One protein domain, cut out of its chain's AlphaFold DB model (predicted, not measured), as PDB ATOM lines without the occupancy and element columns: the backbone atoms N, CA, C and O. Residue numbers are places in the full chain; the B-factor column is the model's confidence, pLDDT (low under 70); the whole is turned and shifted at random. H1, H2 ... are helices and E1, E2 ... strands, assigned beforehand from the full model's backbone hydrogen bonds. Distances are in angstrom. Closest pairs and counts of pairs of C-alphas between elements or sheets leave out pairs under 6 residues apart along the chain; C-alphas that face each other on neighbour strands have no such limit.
ATOM      1  N   THR A  33     122.979 193.908  72.758       89.19
ATOM      2  CA  THR A  33     123.911 192.794  72.522       89.19
ATOM      3  C   THR A  33     125.373 193.214  72.668       89.19
ATOM      4  O   THR A  33     126.146 192.517  73.320       89.19
ATOM      5  N   VAL A  34     125.766 194.355  72.092       90.00
ATOM      6  CA  VAL A  34     127.142 194.860  72.206       90.00
ATOM      7  C   VAL A  34     127.438 195.281  73.639       90.00
ATOM      8  O   VAL A  34     128.490 194.937  74.168       90.00
ATOM      9  N   VAL A  35     126.517 195.994  74.287       91.31
ATOM     10  CA  VAL A  35     126.686 196.459  75.670       91.31
ATOM     11  C   VAL A  35     126.830 195.284  76.637       91.31
ATOM     12  O   VAL A  35     127.700 195.320  77.511       91.31
ATOM     13  N   ASP A  36     126.019 194.239  76.477       91.31
ATOM     14  CA  ASP A  36     126.089 193.034  77.302       91.31
ATOM     15  C   ASP A  36     127.420 192.295  77.123       91.31
ATOM     16  O   ASP A  36     128.032 191.907  78.122       91.31
ATOM     17  N   GLU A  37     127.908 192.172  75.885       92.06
ATOM     18  CA  GLU A  37     129.188 191.525  75.584       92.06
ATOM     19  C   GLU A  37     130.378 192.345  76.110       92.06
ATOM     20  O   GLU A  37     131.239 191.818  76.817       92.06
ATOM     21  N   VAL A  38     130.392 193.662  75.863       92.88
ATOM     22  CA  VAL A  38     131.399 194.584  76.416       92.88
ATOM     23  C   VAL A  38     131.432 194.474  77.935       92.88
ATOM     24  O   VAL A  38     132.511 194.366  78.521       92.88
ATOM     25  N   ARG A  39     130.263 194.481  78.590       93.00
ATOM     26  CA  ARG A  39     130.166 194.331  80.044       93.00
ATOM     27  C   ARG A  39     130.733 192.982  80.478       93.00
ATOM     28  O   ARG A  39     131.584 192.973  81.359       93.00
ATOM     29  N   GLY A  40     130.316 191.878  79.864       92.81
ATOM     30  CA  GLY A  40     130.779 190.532  80.212       92.81
ATOM     31  C   GLY A  40     132.298 190.379  80.103       92.81
ATOM     32  O   GLY A  40     132.953 189.951  81.058       92.81
ATOM     33  N   GLN A  41     132.884 190.809  78.984       93.88
ATOM     34  CA  GLN A  41     134.336 190.773  78.798       93.88
ATOM     35  C   GLN A  41     135.068 191.692  79.781       93.88
ATOM     36  O   GLN A  41     136.084 191.297  80.352       93.88
ATOM     37  N   SER A  42     134.532 192.889  80.034       93.25
ATOM     38  CA  SER A  42     135.129 193.841  80.977       93.25
ATOM     39  C   SER A  42     135.124 193.299  82.401       93.25
ATOM     40  O   SER A  42     136.104 193.454  83.124       93.25
ATOM     41  N   GLN A  43     134.039 192.633  82.803       94.12
ATOM     42  CA  GLN A  43     133.930 191.976  84.101       94.12
ATOM     43  C   GLN A  43     134.958 190.855  84.241       94.12
ATOM     44  O   GLN A  43     135.665 190.804  85.246       94.12
ATOM     45  N   ARG A  44     135.107 190.005  83.220       94.12
ATOM     46  CA  ARG A  44     136.125 188.948  83.222       94.12
ATOM     47  C   ARG A  44     137.537 189.521  83.377       94.12
ATOM     48  O   ARG A  44     138.242 189.139  84.305       94.12
ATOM     49  N   LEU A  45     137.921 190.478  82.526       91.75
ATOM     50  CA  LEU A  45     139.257 191.089  82.561       91.75
ATOM     51  C   LEU A  45     139.531 191.813  83.884       91.75
ATOM     52  O   LEU A  45     140.632 191.731  84.426       91.75
ATOM     53  N   PHE A  46     138.531 192.510  84.424       91.44
ATOM     54  CA  PHE A  46     138.659 193.179  85.713       91.44
ATOM     55  C   PHE A  46     138.836 192.180  86.858       91.44
ATOM     56  O   PHE A  46     139.699 192.392  87.706       91.44
ATOM     57  N   ALA A  47     138.066 191.086  86.872       91.19
ATOM     58  CA  ALA A  47     138.213 190.030  87.869       91.19
ATOM     59  C   ALA A  47     139.612 189.400  87.808       91.19
ATOM     60  O   ALA A  47     140.278 189.290  88.833       91.19
ATOM     61  N   GLU A  48     140.091 189.049  86.612       91.56
ATOM     62  CA  GLU A  48     141.427 188.480  86.408       91.56
ATOM     63  C   GLU A  48     142.530 189.428  86.894       91.56
ATOM     64  O   GLU A  48     143.427 189.023  87.638       91.56
ATOM     65  N   LYS A  49     142.445 190.712  86.522       90.31
ATOM     66  CA  LYS A  49     143.427 191.724  86.921       90.31
ATOM     67  C   LYS A  49     143.427 191.955  88.430       90.31
ATOM     68  O   LYS A  49     144.495 192.007  89.035       90.31
ATOM     69  N   LEU A  50     142.248 192.062  89.034       87.25
ATOM     70  CA  LEU A  50     142.100 192.286  90.467       87.25
ATOM     71  C   LEU A  50     142.595 191.075  91.273       87.25
ATOM     72  O   LEU A  50     143.322 191.241  92.249       87.25
ATOM     73  N   ALA A  51     142.271 189.856  90.832       87.00
ATOM     74  CA  ALA A  51     142.789 188.633  91.440       87.00
ATOM     75  C   ALA A  51     144.322 188.570  91.370       87.00
ATOM     76  O   ALA A  51     144.981 188.234  92.353       87.00
ATOM     77  N   PHE A  52     144.901 188.945  90.227       88.00
ATOM     78  CA  PHE A  52     146.350 189.033  90.062       88.00
ATOM     79  C   PHE A  52     146.992 190.050  91.022       88.00
ATOM     80  O   PHE A  52     148.004 189.736  91.645       88.00
ATOM     81  N   GLU A  53     146.420 191.246  91.180       84.06
ATOM     82  CA  GLU A  53     146.949 192.273  92.095       84.06
ATOM     83  C   GLU A  53     146.929 191.818  93.563       84.06
ATOM     84  O   GLU A  53     147.897 192.048  94.290       84.06
ATOM     85  N   TYR A  54     145.879 191.112  93.994       81.19
ATOM     86  CA  TYR A  54     145.818 190.553  95.349       81.19
ATOM     87  C   TYR A  54     146.825 189.423  95.573       81.19
ATOM     88  O   TYR A  54     147.469 189.383  96.621       81.19
ATOM     89  N   ARG A  55     147.014 188.530  94.591       82.00
ATOM     90  CA  ARG A  55     147.999 187.436  94.685       82.00
ATOM     91  C   ARG A  55     149.435 187.939  94.800       82.00
ATOM     92  O   ARG A  55     150.227 187.354  95.531       82.00
ATOM     93  N   ASN A  56     149.769 189.017  94.093       81.81
ATOM     94  CA  ASN A  56     151.118 189.588  94.114       81.81
ATOM     95  C   ASN A  56     151.365 190.546  95.288       81.81
ATOM     96  O   ASN A  56     152.483 191.026  95.453       81.81
ATOM     97  N   GLY A  57     150.349 190.813  96.116       69.94
ATOM     98  CA  GLY A  57     150.463 191.726  97.255       69.94
ATOM     99  C   GLY A  57     150.514 193.207  96.869       69.94
ATOM    100  O   GLY A  57     150.827 194.039  97.719       69.94
ATOM    101  N   ASP A  58     150.175 193.544  95.621       68.69
ATOM    102  CA  ASP A  58     150.058 194.933  95.156       68.69
ATOM    103  C   ASP A  58     148.837 195.627  95.786       68.69
ATOM    104  O   ASP A  58     148.823 196.846  95.966       68.69
ATOM    105  N   GLN A  59     147.823 194.845  96.176       60.75
ATOM    106  CA  GLN A  59     146.696 195.297  96.989       60.75
ATOM    107  C   GLN A  59     146.551 194.469  98.268       60.75
ATOM    108  O   GLN A  59     146.666 193.244  98.265       60.75
ATOM    109  N   ALA A  60     146.228 195.145  99.374       60.62
ATOM    110  CA  ALA A  60     145.911 194.484 100.633       60.62
ATOM    111  C   ALA A  60     144.525 193.832 100.555       60.62
ATOM    112  O   ALA A  60     143.527 194.510 100.310       60.62
ATOM    113  N   TRP A  61     144.472 192.523 100.797       58.81
ATOM    114  CA  TRP A  61     143.231 191.759 100.834       58.81
ATOM    115  C   TRP A  61     142.261 192.328 101.882       58.81
ATOM    116  O   TRP A  61     142.621 192.389 103.065       58.81
ATOM    117  N   PRO A  62     141.033 192.733 101.504       59.09
ATOM    118  CA  PRO A  62     140.030 193.061 102.495       59.09
ATOM    119  C   PRO A  62     139.652 191.763 103.205       59.09
ATOM    120  O   PRO A  62     139.007 190.885 102.645       59.09
ATOM    121  N   VAL A  63     140.035 191.649 104.474       56.84
ATOM    122  CA  VAL A  63     139.678 190.513 105.345       56.84
ATOM    123  C   VAL A  63     138.169 190.456 105.636       56.84
ATOM    124  O   VAL A  63     137.730 189.663 106.466       56.84
ATOM    125  N   THR A  64     137.375 191.322 105.001       55.47
ATOM    126  CA  THR A  64     135.965 191.560 105.273       55.47
ATOM    127  C   THR A  64     135.080 191.162 104.089       55.47
ATOM    128  O   THR A  64     135.397 191.424 102.929       55.47
ATOM    129  N   ASN A  65     133.949 190.516 104.377       57.91
ATOM    130  CA  ASN A  65     132.949 190.120 103.385       57.91
ATOM    131  C   ASN A  65     132.177 191.338 102.824       57.91
ATOM    132  O   ASN A  65     132.395 192.483 103.224       57.91
ATOM    133  N   GLU A  66     131.216 191.111 101.921       51.38
ATOM    134  CA  GLU A  66     130.393 192.179 101.319       51.38
ATOM    135  C   GLU A  66     129.572 193.013 102.323       51.38
ATOM    136  O   GLU A  66     128.990 194.032 101.949       51.38
ATOM    137  N   ARG A  67     129.518 192.595 103.594       58.38
ATOM    138  CA  ARG A  67     128.855 193.294 104.704       58.38
ATOM    139  C   ARG A  67     129.840 194.015 105.631       58.38
ATOM    140  O   ARG A  67     129.406 194.637 106.593       58.38
ATOM    141  N   GLY A  68     131.143 193.963 105.344       52.91
ATOM    142  CA  GLY A  68     132.186 194.574 106.170       52.91
ATOM    143  C   GLY A  68     132.582 193.745 107.396       52.91
ATOM    144  O   GLY A  68     133.312 194.244 108.249       52.91
ATOM    145  N   GLU A  69     132.133 192.494 107.495       54.72
ATOM    146  CA  GLU A  69     132.454 191.605 108.614       54.72
ATOM    147  C   GLU A  69     133.714 190.804 108.298       54.72
ATOM    148  O   GLU A  69     133.833 190.275 107.194       54.72
ATOM    149  N   VAL A  70     134.639 190.693 109.259       55.59
ATOM    150  CA  VAL A  70     135.806 189.808 109.131       55.59
ATOM    151  C   VAL A  70     135.294 188.381 108.979       55.59
ATOM    152  O   VAL A  70     134.629 187.897 109.891       55.59
ATOM    153  N   ASP A  71     135.560 187.730 107.848       51.53
ATOM    154  CA  ASP A  71     135.090 186.363 107.614       51.53
ATOM    155  C   ASP A  71     136.108 185.357 108.188       51.53
ATOM    156  O   ASP A  71     137.205 185.212 107.643       51.53
ATOM    157  N   PRO A  72     135.799 184.654 109.296       45.91
ATOM    158  CA  PRO A  72     136.692 183.651 109.868       45.91
ATOM    159  C   PRO A  72     136.764 182.360 109.030       45.91
ATOM    160  O   PRO A  72     137.558 181.479 109.357       45.91
ATOM    161  N   ALA A  73     135.966 182.227 107.960       47.91
ATOM    162  CA  ALA A  73     136.000 181.105 107.022       47.91
ATOM    163  C   ALA A  73     137.029 181.273 105.887       47.91
ATOM    164  O   ALA A  73     137.018 180.477 104.943       47.91
ATOM    165  N   ILE A  74     137.967 182.229 105.989       53.41
ATOM    166  CA  ILE A  74     139.214 182.256 105.194       53.41
ATOM    167  C   ILE A  74     140.134 181.108 105.676       53.41
ATOM    168  O   ILE A  74     141.201 181.292 106.248       53.41
ATOM    169  N   ASN A  75     139.627 179.893 105.507       47.91
ATOM    170  CA  ASN A  75     140.287 178.590 105.542       47.91
ATOM    171  C   ASN A  75     139.839 177.770 104.307       47.91
ATOM    172  O   ASN A  75     139.938 176.546 104.278       47.91
ATOM    173  N   LEU A  76     139.289 178.460 103.307       51.44
ATOM    174  CA  LEU A  76     139.232 178.041 101.912       51.44
ATOM    175  C   LEU A  76     140.509 178.565 101.257       51.44
ATOM    176  O   LEU A  76     140.956 179.655 101.625       51.44
ATOM    177  N   ASP A  77     141.094 177.790 100.344       66.38
ATOM    178  CA  ASP A  77     142.319 178.137  99.622       66.38
ATOM    179  C   ASP A  77     142.328 179.630  99.266       66.38
ATOM    180  O   ASP A  77     141.376 180.138  98.671       66.38
ATOM    181  N   ALA A  78     143.355 180.367  99.705       72.44
ATOM    182  CA  ALA A  78     143.382 181.829  99.596       72.44
ATOM    183  C   ALA A  78     143.132 182.307  98.153       72.44
ATOM    184  O   ALA A  78     142.509 183.346  97.941       72.44
ATOM    185  N   ASP A  79     143.540 181.502  97.171       76.00
ATOM    186  CA  ASP A  79     143.266 181.717  95.755       76.00
ATOM    187  C   ASP A  79     141.772 181.666  95.401       76.00
ATOM    188  O   ASP A  79     141.294 182.566  94.709       76.00
ATOM    189  N   ASP A  80     141.013 180.694  95.912       81.00
ATOM    190  CA  ASP A  80     139.563 180.586  95.688       81.00
ATOM    191  C   ASP A  80     138.818 181.783  96.288       81.00
ATOM    192  O   ASP A  80     137.856 182.299  95.707       81.00
ATOM    193  N   ALA A  81     139.251 182.240  97.468       78.75
ATOM    194  CA  ALA A  81     138.691 183.430  98.093       78.75
ATOM    195  C   ALA A  81     138.948 184.670  97.223       78.75
ATOM    196  O   ALA A  81     138.006 185.419  96.945       78.75
ATOM    197  N   ILE A  82     140.189 184.837  96.743       82.81
ATOM    198  CA  ILE A  82     140.608 185.918  95.842       82.81
ATOM    199  C   ILE A  82     139.767 185.951  94.572       82.81
ATOM    200  O   ILE A  82     139.222 187.004  94.228       82.81
ATOM    201  N   GLU A  83     139.600 184.813  93.906       86.75
ATOM    202  CA  GLU A  83     138.814 184.734  92.675       86.75
ATOM    203  C   GLU A  83     137.345 185.088  92.906       86.75
ATOM    204  O   GLU A  83     136.768 185.868  92.143       86.75
ATOM    205  N   ARG A  84     136.738 184.586  93.990       84.50
ATOM    206  CA  ARG A  84     135.341 184.901  94.325       84.50
ATOM    207  C   ARG A  84     135.144 186.382  94.604       84.50
ATOM    208  O   ARG A  84     134.205 186.976  94.077       84.50
ATOM    209  N   PHE A  85     136.013 186.994  95.406       84.75
ATOM    210  CA  PHE A  85     135.929 188.427  95.677       84.75
ATOM    211  C   PHE A  85     136.120 189.246  94.406       84.75
ATOM    212  O   PHE A  85     135.337 190.157  94.142       84.75
ATOM    213  N   ALA A  86     137.124 188.909  93.594       86.56
ATOM    214  CA  ALA A  86     137.388 189.623  92.359       86.56
ATOM    215  C   ALA A  86     136.200 189.529  91.391       86.56
ATOM    216  O   ALA A  86     135.790 190.543  90.827       86.56
ATOM    217  N   GLY A  87     135.575 188.352  91.282       87.94
ATOM    218  CA  GLY A  87     134.337 188.153  90.531       87.94
ATOM    219  C   GLY A  87     133.163 188.976  91.073       87.94
ATOM    220  O   GLY A  87     132.447 189.619  90.302       87.94
ATOM    221  N   LEU A  88     132.989 189.036  92.397       88.44
ATOM    222  CA  LEU A  88     131.957 189.865  93.029       88.44
ATOM    223  C   LEU A  88     132.172 191.358  92.754       88.44
ATOM    224  O   LEU A  88     131.216 192.063  92.424       88.44
ATOM    225  N   GLN A  89     133.408 191.852  92.842       88.19
ATOM    226  CA  GLN A  89     133.721 193.245  92.518       88.19
ATOM    227  C   GLN A  89     133.531 193.533  91.029       88.19
ATOM    228  O   GLN A  89     132.937 194.549  90.673       88.19
ATOM    229  N   ALA A  90     133.963 192.622  90.159       90.88
ATOM    230  CA  ALA A  90     133.749 192.737  88.727       90.88
ATOM    231  C   ALA A  90     132.261 192.826  88.381       90.88
ATOM    232  O   ALA A  90     131.873 193.706  87.622       90.88
ATOM    233  N   SER A  91     131.405 192.001  88.995       91.25
ATOM    234  CA  SER A  91     129.956 192.004  88.734       91.25
ATOM    235  C   SER A  91     129.282 193.367  88.973       91.25
ATOM    236  O   SER A  91     128.240 193.661  88.389       91.25
ATOM    237  N   LYS A  92     129.904 194.224  89.793       91.19
ATOM    238  CA  LYS A  92     129.436 195.574  90.132       91.19
ATOM    239  C   LYS A  92     129.888 196.644  89.130       91.19
ATOM    240  O   LYS A  92     129.474 197.796  89.268       91.19
ATOM    241  N   LEU A  93     130.704 196.296  88.129       92.12
ATOM    242  CA  LEU A  93     131.050 197.195  87.029       92.12
ATOM    243  C   LEU A  93     129.807 197.596  86.243       92.12
ATOM    244  O   LEU A  93     128.988 196.758  85.860       92.12
ATOM    245  N   LYS A  94     129.708 198.891  85.946       92.56
ATOM    246  CA  LYS A  94     128.619 199.449  85.144       92.56
ATOM    247  C   LYS A  94     129.166 200.003  83.846       92.56
ATOM    248  O   LYS A  94     130.083 200.816  83.860       92.56
ATOM    249  N   PHE A  95     128.567 199.605  82.732       91.75
ATOM    250  CA  PHE A  95     128.771 200.293  81.468       91.75
ATOM    251  C   PHE A  95     127.940 201.576  81.472       91.75
ATOM    252  O   PHE A  95     126.727 201.522  81.659       91.75
ATOM    253  N   LEU A  96     128.601 202.726  81.343       90.44
ATOM    254  CA  LEU A  96     127.931 204.023  81.406       90.44
ATOM    255  C   LEU A  96     127.384 204.423  80.040       90.44
ATOM    256  O   LEU A  96     126.215 204.774  79.916       90.44
ATOM    257  N   TYR A  97     128.244 204.396  79.025       88.44
ATOM    258  CA  TYR A  97     127.877 204.718  77.653       88.44
ATOM    259  C   TYR A  97     128.951 204.241  76.673       88.44
ATOM    260  O   TYR A  97     130.123 204.088  77.031       88.44
ATOM    261  N   GLY A  98     128.544 204.081  75.414       88.44
ATOM    262  CA  GLY A  98     129.402 203.837  74.261       88.44
ATOM    263  C   GLY A  98     129.081 204.820  73.145       88.44
ATOM    264  O   GLY A  98     127.941 205.258  73.006       88.44
ATOM    265  N   ARG A  99     130.083 205.190  72.352       91.44
ATOM    266  CA  ARG A  99     129.892 205.963  71.122       91.44
ATOM    267  C   ARG A  99     130.755 205.415  69.999       91.44
ATOM    268  O   ARG A  99     131.868 204.945  70.240       91.44
ATOM    269  N   GLU A 100     130.262 205.562  68.780       92.56
ATOM    270  CA  GLU A 100     131.013 205.258  67.565       92.56
ATOM    271  C   GLU A 100     132.153 206.267  67.392       92.56
ATOM    272  O   GLU A 100     131.946 207.482  67.438       92.56
ATOM    273  N   ALA A 101     133.369 205.760  67.221       90.50
ATOM    274  CA  ALA A 101     134.546 206.556  66.886       90.50
ATOM    275  C   ALA A 101     134.902 206.422  65.403       90.50
ATOM    276  O   ALA A 101     135.309 207.396  64.771       90.50
ATOM    277  N   HIS A 102     134.740 205.221  64.845       89.81
ATOM    278  CA  HIS A 102     135.011 204.940  63.441       89.81
ATOM    279  C   HIS A 102     134.154 203.772  62.947       89.81
ATOM    280  O   HIS A 102     133.906 202.837  63.702       89.81
ATOM    281  N   LYS A 103     133.739 203.802  61.677       88.81
ATOM    282  CA  LYS A 103     132.980 202.723  61.039       88.81
ATOM    283  C   LYS A 103     133.619 202.357  59.705       88.81
ATOM    284  O   LYS A 103     133.747 203.211  58.826       88.81
ATOM    285  N   ASN A 104     133.989 201.091  59.565       86.56
ATOM    286  CA  ASN A 104     134.503 200.496  58.345       86.56
ATOM    287  C   ASN A 104     133.431 199.581  57.740       86.56
ATOM    288  O   ASN A 104     133.172 198.478  58.214       86.56
ATOM    289  N   TYR A 105     132.793 200.062  56.674       78.00
ATOM    290  CA  TYR A 105     131.707 199.344  56.007       78.00
ATOM    291  C   TYR A 105     132.182 198.167  55.151       78.00
ATOM    292  O   TYR A 105     131.387 197.266  54.895       78.00
ATOM    293  N   LEU A 106     133.439 198.179  54.691       83.56
ATOM    294  CA  LEU A 106     133.988 197.099  53.867       83.56
ATOM    295  C   LEU A 106     134.218 195.852  54.716       83.56
ATOM    296  O   LEU A 106     133.796 194.765  54.333       83.56
ATOM    297  N   ASP A 107     134.805 196.052  55.892       82.50
ATOM    298  CA  ASP A 107     135.149 194.971  56.816       82.50
ATOM    299  C   ASP A 107     134.032 194.687  57.837       82.50
ATOM    300  O   ASP A 107     134.160 193.795  58.668       82.50
ATOM    301  N   GLN A 108     132.917 195.427  57.766       86.75
ATOM    302  CA  GLN A 108     131.808 195.353  58.726       86.75
ATOM    303  C   GLN A 108     132.303 195.476  60.172       86.75
ATOM    304  O   GLN A 108     131.953 194.677  61.045       86.75
ATOM    305  N   GLU A 109     133.108 196.514  60.414       90.50
ATOM    306  CA  GLU A 109     133.691 196.817  61.720       90.50
ATOM    307  C   GLU A 109     133.299 198.217  62.206       90.50
ATOM    308  O   GLU A 109     133.228 199.180  61.435       90.50
ATOM    309  N   VAL A 110     133.052 198.351  63.506       91.19
ATOM    310  CA  VAL A 110     132.818 199.632  64.177       91.19
ATOM    311  C   VAL A 110     133.739 199.715  65.378       91.19
ATOM    312  O   VAL A 110     133.657 198.914  66.304       91.19
ATOM    313  N   THR A 111     134.604 200.720  65.380       93.50
ATOM    314  CA  THR A 111     135.405 201.069  66.547       93.50
ATOM    315  C   THR A 111     134.585 201.966  67.452       93.50
ATOM    316  O   THR A 111     134.130 203.043  67.052       93.50
ATOM    317  N   CYS A 112     134.463 201.549  68.700       94.38
ATOM    318  CA  CYS A 112     133.714 202.220  69.736       94.38
ATOM    319  C   CYS A 112     134.638 202.688  70.859       94.38
ATOM    320  O   CYS A 112     135.669 202.084  71.157       94.38
ATOM    321  N   ILE A 113     134.233 203.769  71.514       94.69
ATOM    322  CA  ILE A 113     134.842 204.235  72.759       94.69
ATOM    323  C   ILE A 113     133.727 204.324  73.791       94.69
ATOM    324  O   ILE A 113     132.663 204.879  73.510       94.69
ATOM    325  N   GLY A 114     133.966 203.796  74.983       93.88
ATOM    326  CA  GLY A 114     133.005 203.818  76.074       93.88
ATOM    327  C   GLY A 114     133.630 204.174  77.410       93.88
ATOM    328  O   GLY A 114     134.823 204.478  77.510       93.88
ATOM    329  N   ARG A 115     132.796 204.144  78.446       94.50
ATOM    330  CA  ARG A 115     133.233 204.268  79.836       94.50
ATOM    331  C   ARG A 115     132.604 203.196  80.702       94.50
ATOM    332  O   ARG A 115     131.403 202.938  80.614       94.50
ATOM    333  N   LEU A 116     133.424 202.638  81.579       93.06
ATOM    334  CA  LEU A 116     132.997 201.790  82.681       93.06
ATOM    335  C   LEU A 116     133.094 202.572  83.984       93.06
ATOM    336  O   LEU A 116     134.001 203.379  84.147       93.06
ATOM    337  N   GLN A 117     132.205 202.295  84.925       93.88
ATOM    338  CA  GLN A 117     132.308 202.760  86.301       93.88
ATOM    339  C   GLN A 117     132.632 201.580  87.213       93.88
ATOM    340  O   GLN A 117     131.908 200.581  87.221       93.88
ATOM    341  N   THR A 118     133.711 201.709  87.984       90.12
ATOM    342  CA  THR A 118     134.120 200.737  89.001       90.12
ATOM    343  C   THR A 118     133.192 200.770  90.217       90.12
ATOM    344  O   THR A 118     132.463 201.747  90.417       90.12
ATOM    345  N   PRO A 119     133.241 199.750  91.094       84.12
ATOM    346  CA  PRO A 119     132.420 199.724  92.308       84.12
ATOM    347  C   PRO A 119     132.685 200.907  93.251       84.12
ATOM    348  O   PRO A 119     131.794 201.324  93.984       84.12
ATOM    349  N   VAL A 120     133.894 201.478  93.203       85.31
ATOM    350  CA  VAL A 120     134.301 202.656  93.988       85.31
ATOM    351  C   VAL A 120     134.018 203.987  93.273       85.31
ATOM    352  O   VAL A 120     134.423 205.042  93.749       85.31
ATOM    353  N   GLY A 121     133.323 203.955  92.132       87.06
ATOM    354  CA  GLY A 121     132.881 205.146  91.403       87.06
ATOM    355  C   GLY A 121     133.913 205.751  90.449       87.06
ATOM    356  O   GLY A 121     133.658 206.820  89.898       87.06
ATOM    357  N   VAL A 122     135.053 205.092  90.220       89.94
ATOM    358  CA  VAL A 122     136.062 205.555  89.255       89.94
ATOM    359  C   VAL A 122     135.601 205.224  87.840       89.94
ATOM    360  O   VAL A 122     135.197 204.097  87.566       89.94
ATOM    361  N   GLU A 123     135.686 206.195  86.935       93.50
ATOM    362  CA  GLU A 123     135.394 205.978  85.521       93.50
ATOM    363  C   GLU A 123     136.651 205.585  84.747       93.50
ATOM    364  O   GLU A 123     137.659 206.292  84.778       93.50
ATOM    365  N   ILE A 124     136.571 204.478  84.014       90.19
ATOM    366  CA  ILE A 124     137.655 203.950  83.188       90.19
ATOM    367  C   ILE A 124     137.239 204.070  81.718       90.19
ATOM    368  O   ILE A 124     136.196 203.523  81.338       90.19
ATOM    369  N   PRO A 125     138.009 204.784  80.877       93.06
ATOM    370  CA  PRO A 125     137.769 204.789  79.444       93.06
ATOM    371  C   PRO A 125     138.128 203.422  78.861       93.06
ATOM    372  O   PRO A 125     139.166 202.857  79.192       93.06
ATOM    373  N   ILE A 126     137.286 202.921  77.963       93.94
ATOM    374  CA  ILE A 126     137.535 201.675  77.235       93.94
ATOM    375  C   ILE A 126     137.410 201.908  75.736       93.94
ATOM    376  O   ILE A 126     136.598 202.727  75.293       93.94
ATOM    377  N   SER A 127     138.194 201.173  74.958       94.94
ATOM    378  CA  SER A 127     138.015 201.075  73.516       94.94
ATOM    379  C   SER A 127     137.639 199.650  73.148       94.94
ATOM    380  O   SER A 127     138.061 198.703  73.802       94.94
ATOM    381  N   TYR A 128     136.774 199.490  72.155       94.62
ATOM    382  CA  TYR A 128     136.370 198.165  71.707       94.62
ATOM    383  C   TYR A 128     135.996 198.178  70.236       94.62
ATOM    384  O   TYR A 128     135.540 199.188  69.701       94.62
ATOM    385  N   LEU A 129     136.228 197.052  69.578       94.12
ATOM    386  CA  LEU A 129     135.870 196.825  68.190       94.12
ATOM    387  C   LEU A 129     134.652 195.909  68.139       94.12
ATOM    388  O   LEU A 129     134.664 194.836  68.730       94.12
ATOM    389  N   VAL A 130     133.626 196.324  67.411       92.50
ATOM    390  CA  VAL A 130     132.453 195.514  67.096       92.50
ATOM    391  C   VAL A 130     132.599 195.024  65.664       92.50
ATOM    392  O   VAL A 130     132.796 195.832  64.758       92.50
ATOM    393  N   ARG A 131     132.503 193.716  65.446       91.94
ATOM    394  CA  ARG A 131     132.594 193.074  64.130       91.94
ATOM    395  C   ARG A 131     131.370 192.215  63.893       91.94
ATOM    396  O   ARG A 131     130.823 191.636  64.828       91.94
ATOM    397  N   LYS A 132     130.939 192.126  62.640       86.19
ATOM    398  CA  LYS A 132     129.894 191.183  62.249       86.19
ATOM    399  C   LYS A 132     130.537 189.910  61.714       86.19
ATOM    400  O   LYS A 132     131.242 189.943  60.709       86.19
ATOM    401  N   ALA A 133     130.300 188.789  62.383       82.25
ATOM    402  CA  ALA A 133     130.763 187.488  61.933       82.25
ATOM    403  C   ALA A 133     129.994 187.031  60.681       82.25
ATOM    404  O   ALA A 133     128.871 187.462  60.407       82.25
ATOM    405  N   ALA A 134     130.584 186.108  59.917       79.19
ATOM    406  CA  ALA A 134     130.000 185.608  58.667       79.19
ATOM    407  C   ALA A 134     128.647 184.888  58.860       79.19
ATOM    408  O   ALA A 134     127.856 184.794  57.922       79.19
ATOM    409  N   ASN A 135     128.373 184.391  60.068       81.38
ATOM    410  CA  ASN A 135     127.100 183.779  60.459       81.38
ATOM    411  C   ASN A 135     126.032 184.809  60.888       81.38
ATOM    412  O   ASN A 135     124.892 184.427  61.137       81.38
ATOM    413  N   GLY A 136     126.380 186.099  60.933       77.50
ATOM    414  CA  GLY A 136     125.505 187.190  61.357       77.50
ATOM    415  C   GLY A 136     125.611 187.560  62.836       77.50
ATOM    416  O   GLY A 136     124.974 188.542  63.225       77.50
ATOM    417  N   ASP A 137     126.413 186.838  63.621       83.94
ATOM    418  CA  ASP A 137     126.655 187.151  65.029       83.94
ATOM    419  C   ASP A 137     127.504 188.417  65.179       83.94
ATOM    420  O   ASP A 137     128.201 188.853  64.256       83.94
ATOM    421  N   VAL A 138     127.437 189.021  66.362       84.69
ATOM    422  CA  VAL A 138     128.259 190.174  66.717       84.69
ATOM    423  C   VAL A 138     129.416 189.712  67.587       84.69
ATOM    424  O   VAL A 138     129.212 189.103  68.631       84.69
ATOM    425  N   GLU A 139     130.626 190.045  67.163       90.25
ATOM    426  CA  GLU A 139     131.847 189.837  67.927       90.25
ATOM    427  C   GLU A 139     132.324 191.172  68.486       90.25
ATOM    428  O   GLU A 139     132.411 192.168  67.766       90.25
ATOM    429  N   VAL A 140     132.670 191.190  69.769       91.94
ATOM    430  CA  VAL A 140     133.258 192.356  70.428       91.94
ATOM    431  C   VAL A 140     134.670 192.008  70.873       91.94
ATOM    432  O   VAL A 140     134.910 190.927  71.404       91.94
ATOM    433  N   ASP A 141     135.595 192.936  70.663       92.88
ATOM    434  CA  ASP A 141     136.987 192.828  71.087       92.88
ATOM    435  C   ASP A 141     137.392 194.081  71.877       92.88
ATOM    436  O   ASP A 141     137.410 195.185  71.324       92.88
ATOM    437  N   LEU A 142     137.667 193.928  73.175       91.69
ATOM    438  CA  LEU A 142     138.143 195.009  74.047       91.69
ATOM    439  C   LEU A 142     139.626 195.316  73.777       91.69
ATOM    440  O   LEU A 142     140.447 194.406  73.705       91.69
ATOM    441  N   ARG A 143     139.970 196.604  73.682       84.69
ATOM    442  CA  ARG A 143     141.321 197.104  73.383       84.69
ATOM    443  C   ARG A 143     141.836 198.087  74.424       84.69
ATOM    444  O   ARG A 143     141.045 198.972  74.842       84.69
TER     445      ARG A 143
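Overview. This is residues 33 to 143 of the 143 residues of an uncharacterized protein of Aliidiomarina haloalkalitolerans (UniProt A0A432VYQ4). A strongly twisted sheet of four strands curls round one end of the long helix H1, residues 33 to 45, while H2 folds back along the other part of H1 as the second leg of a helical hairpin. The whole is a rod, with the sheet toward one end and the long loop of residues 56 to 77 at the other. The printed part has 111 residues, with two named helices and then four named strands in the order H1 H2 E1 E2 E3 E4; the sheet runs E1 E2 E3 E4, antiparallel throughout, and the class is mixed, helices and strands. The whole is loose, with a radius of gyration of the C-alphas of 17.2 A and spans of 57 by 28 by 23 A.

Along the chain. Begin with the sheet: find C-alpha 94 at (128.619, 199.449, 85.144), where E1, residues 94 to 104, sets out for 27.5 A and bends by 56 degrees at residue 101. E2 is residues 109 to 117, 25.3 A long, and E3 is residues 123 to 132, 28.1 A long. E4, residues 138 to 142, ends at C-alpha 142 at (138.143, 195.009, 74.047). Now go back to C-alpha 33 at (123.911, 192.794, 72.522); from there H1 runs through residues 33 to 55 for 33.2 A. H2 is residues 78 to 91, 20.0 A long.

Arrangement. The sheet is a meander, each strand the antiparallel neighbour of the one before, with E1 and E4 as edge strands. Between E1 and E2, look at N 99 and O 113, 2.8 A apart and within hydrogen-bond range. Between E2 and E3 you will find N 112 and O 128 in range at 2.8 A, and between E3 and E4, N 131 and O 139 at 2.8 A. H1 is on the sheet, making two layers, a helix on one face of a sheet. The closest C-alphas of H1 and E4 are those of Glu 37 and Val 140, 6.6 A apart; those of H1 and E1 are Arg 39 and Phe 95, 6.3 A apart. H2 is not on the sheet. It touches H1, closest at the C-alphas of Ala 47 and Ala 86, 4.6 A apart, at a shallow tilt of 32 degrees, opposite ways. In H1 and H2 every O i to N i+4 pair is within hydrogen-bond range.

Size, cuts and confidence. The two C-alphas farthest apart are those of Pro 72 and Leu 106, at 57.7 A. The printed part has no cut. The link from H1 to H2 is long, 22 residues; the others are tight. The mean pLDDT of the printed part is 82.6, and residues 57 to 77 are under 70.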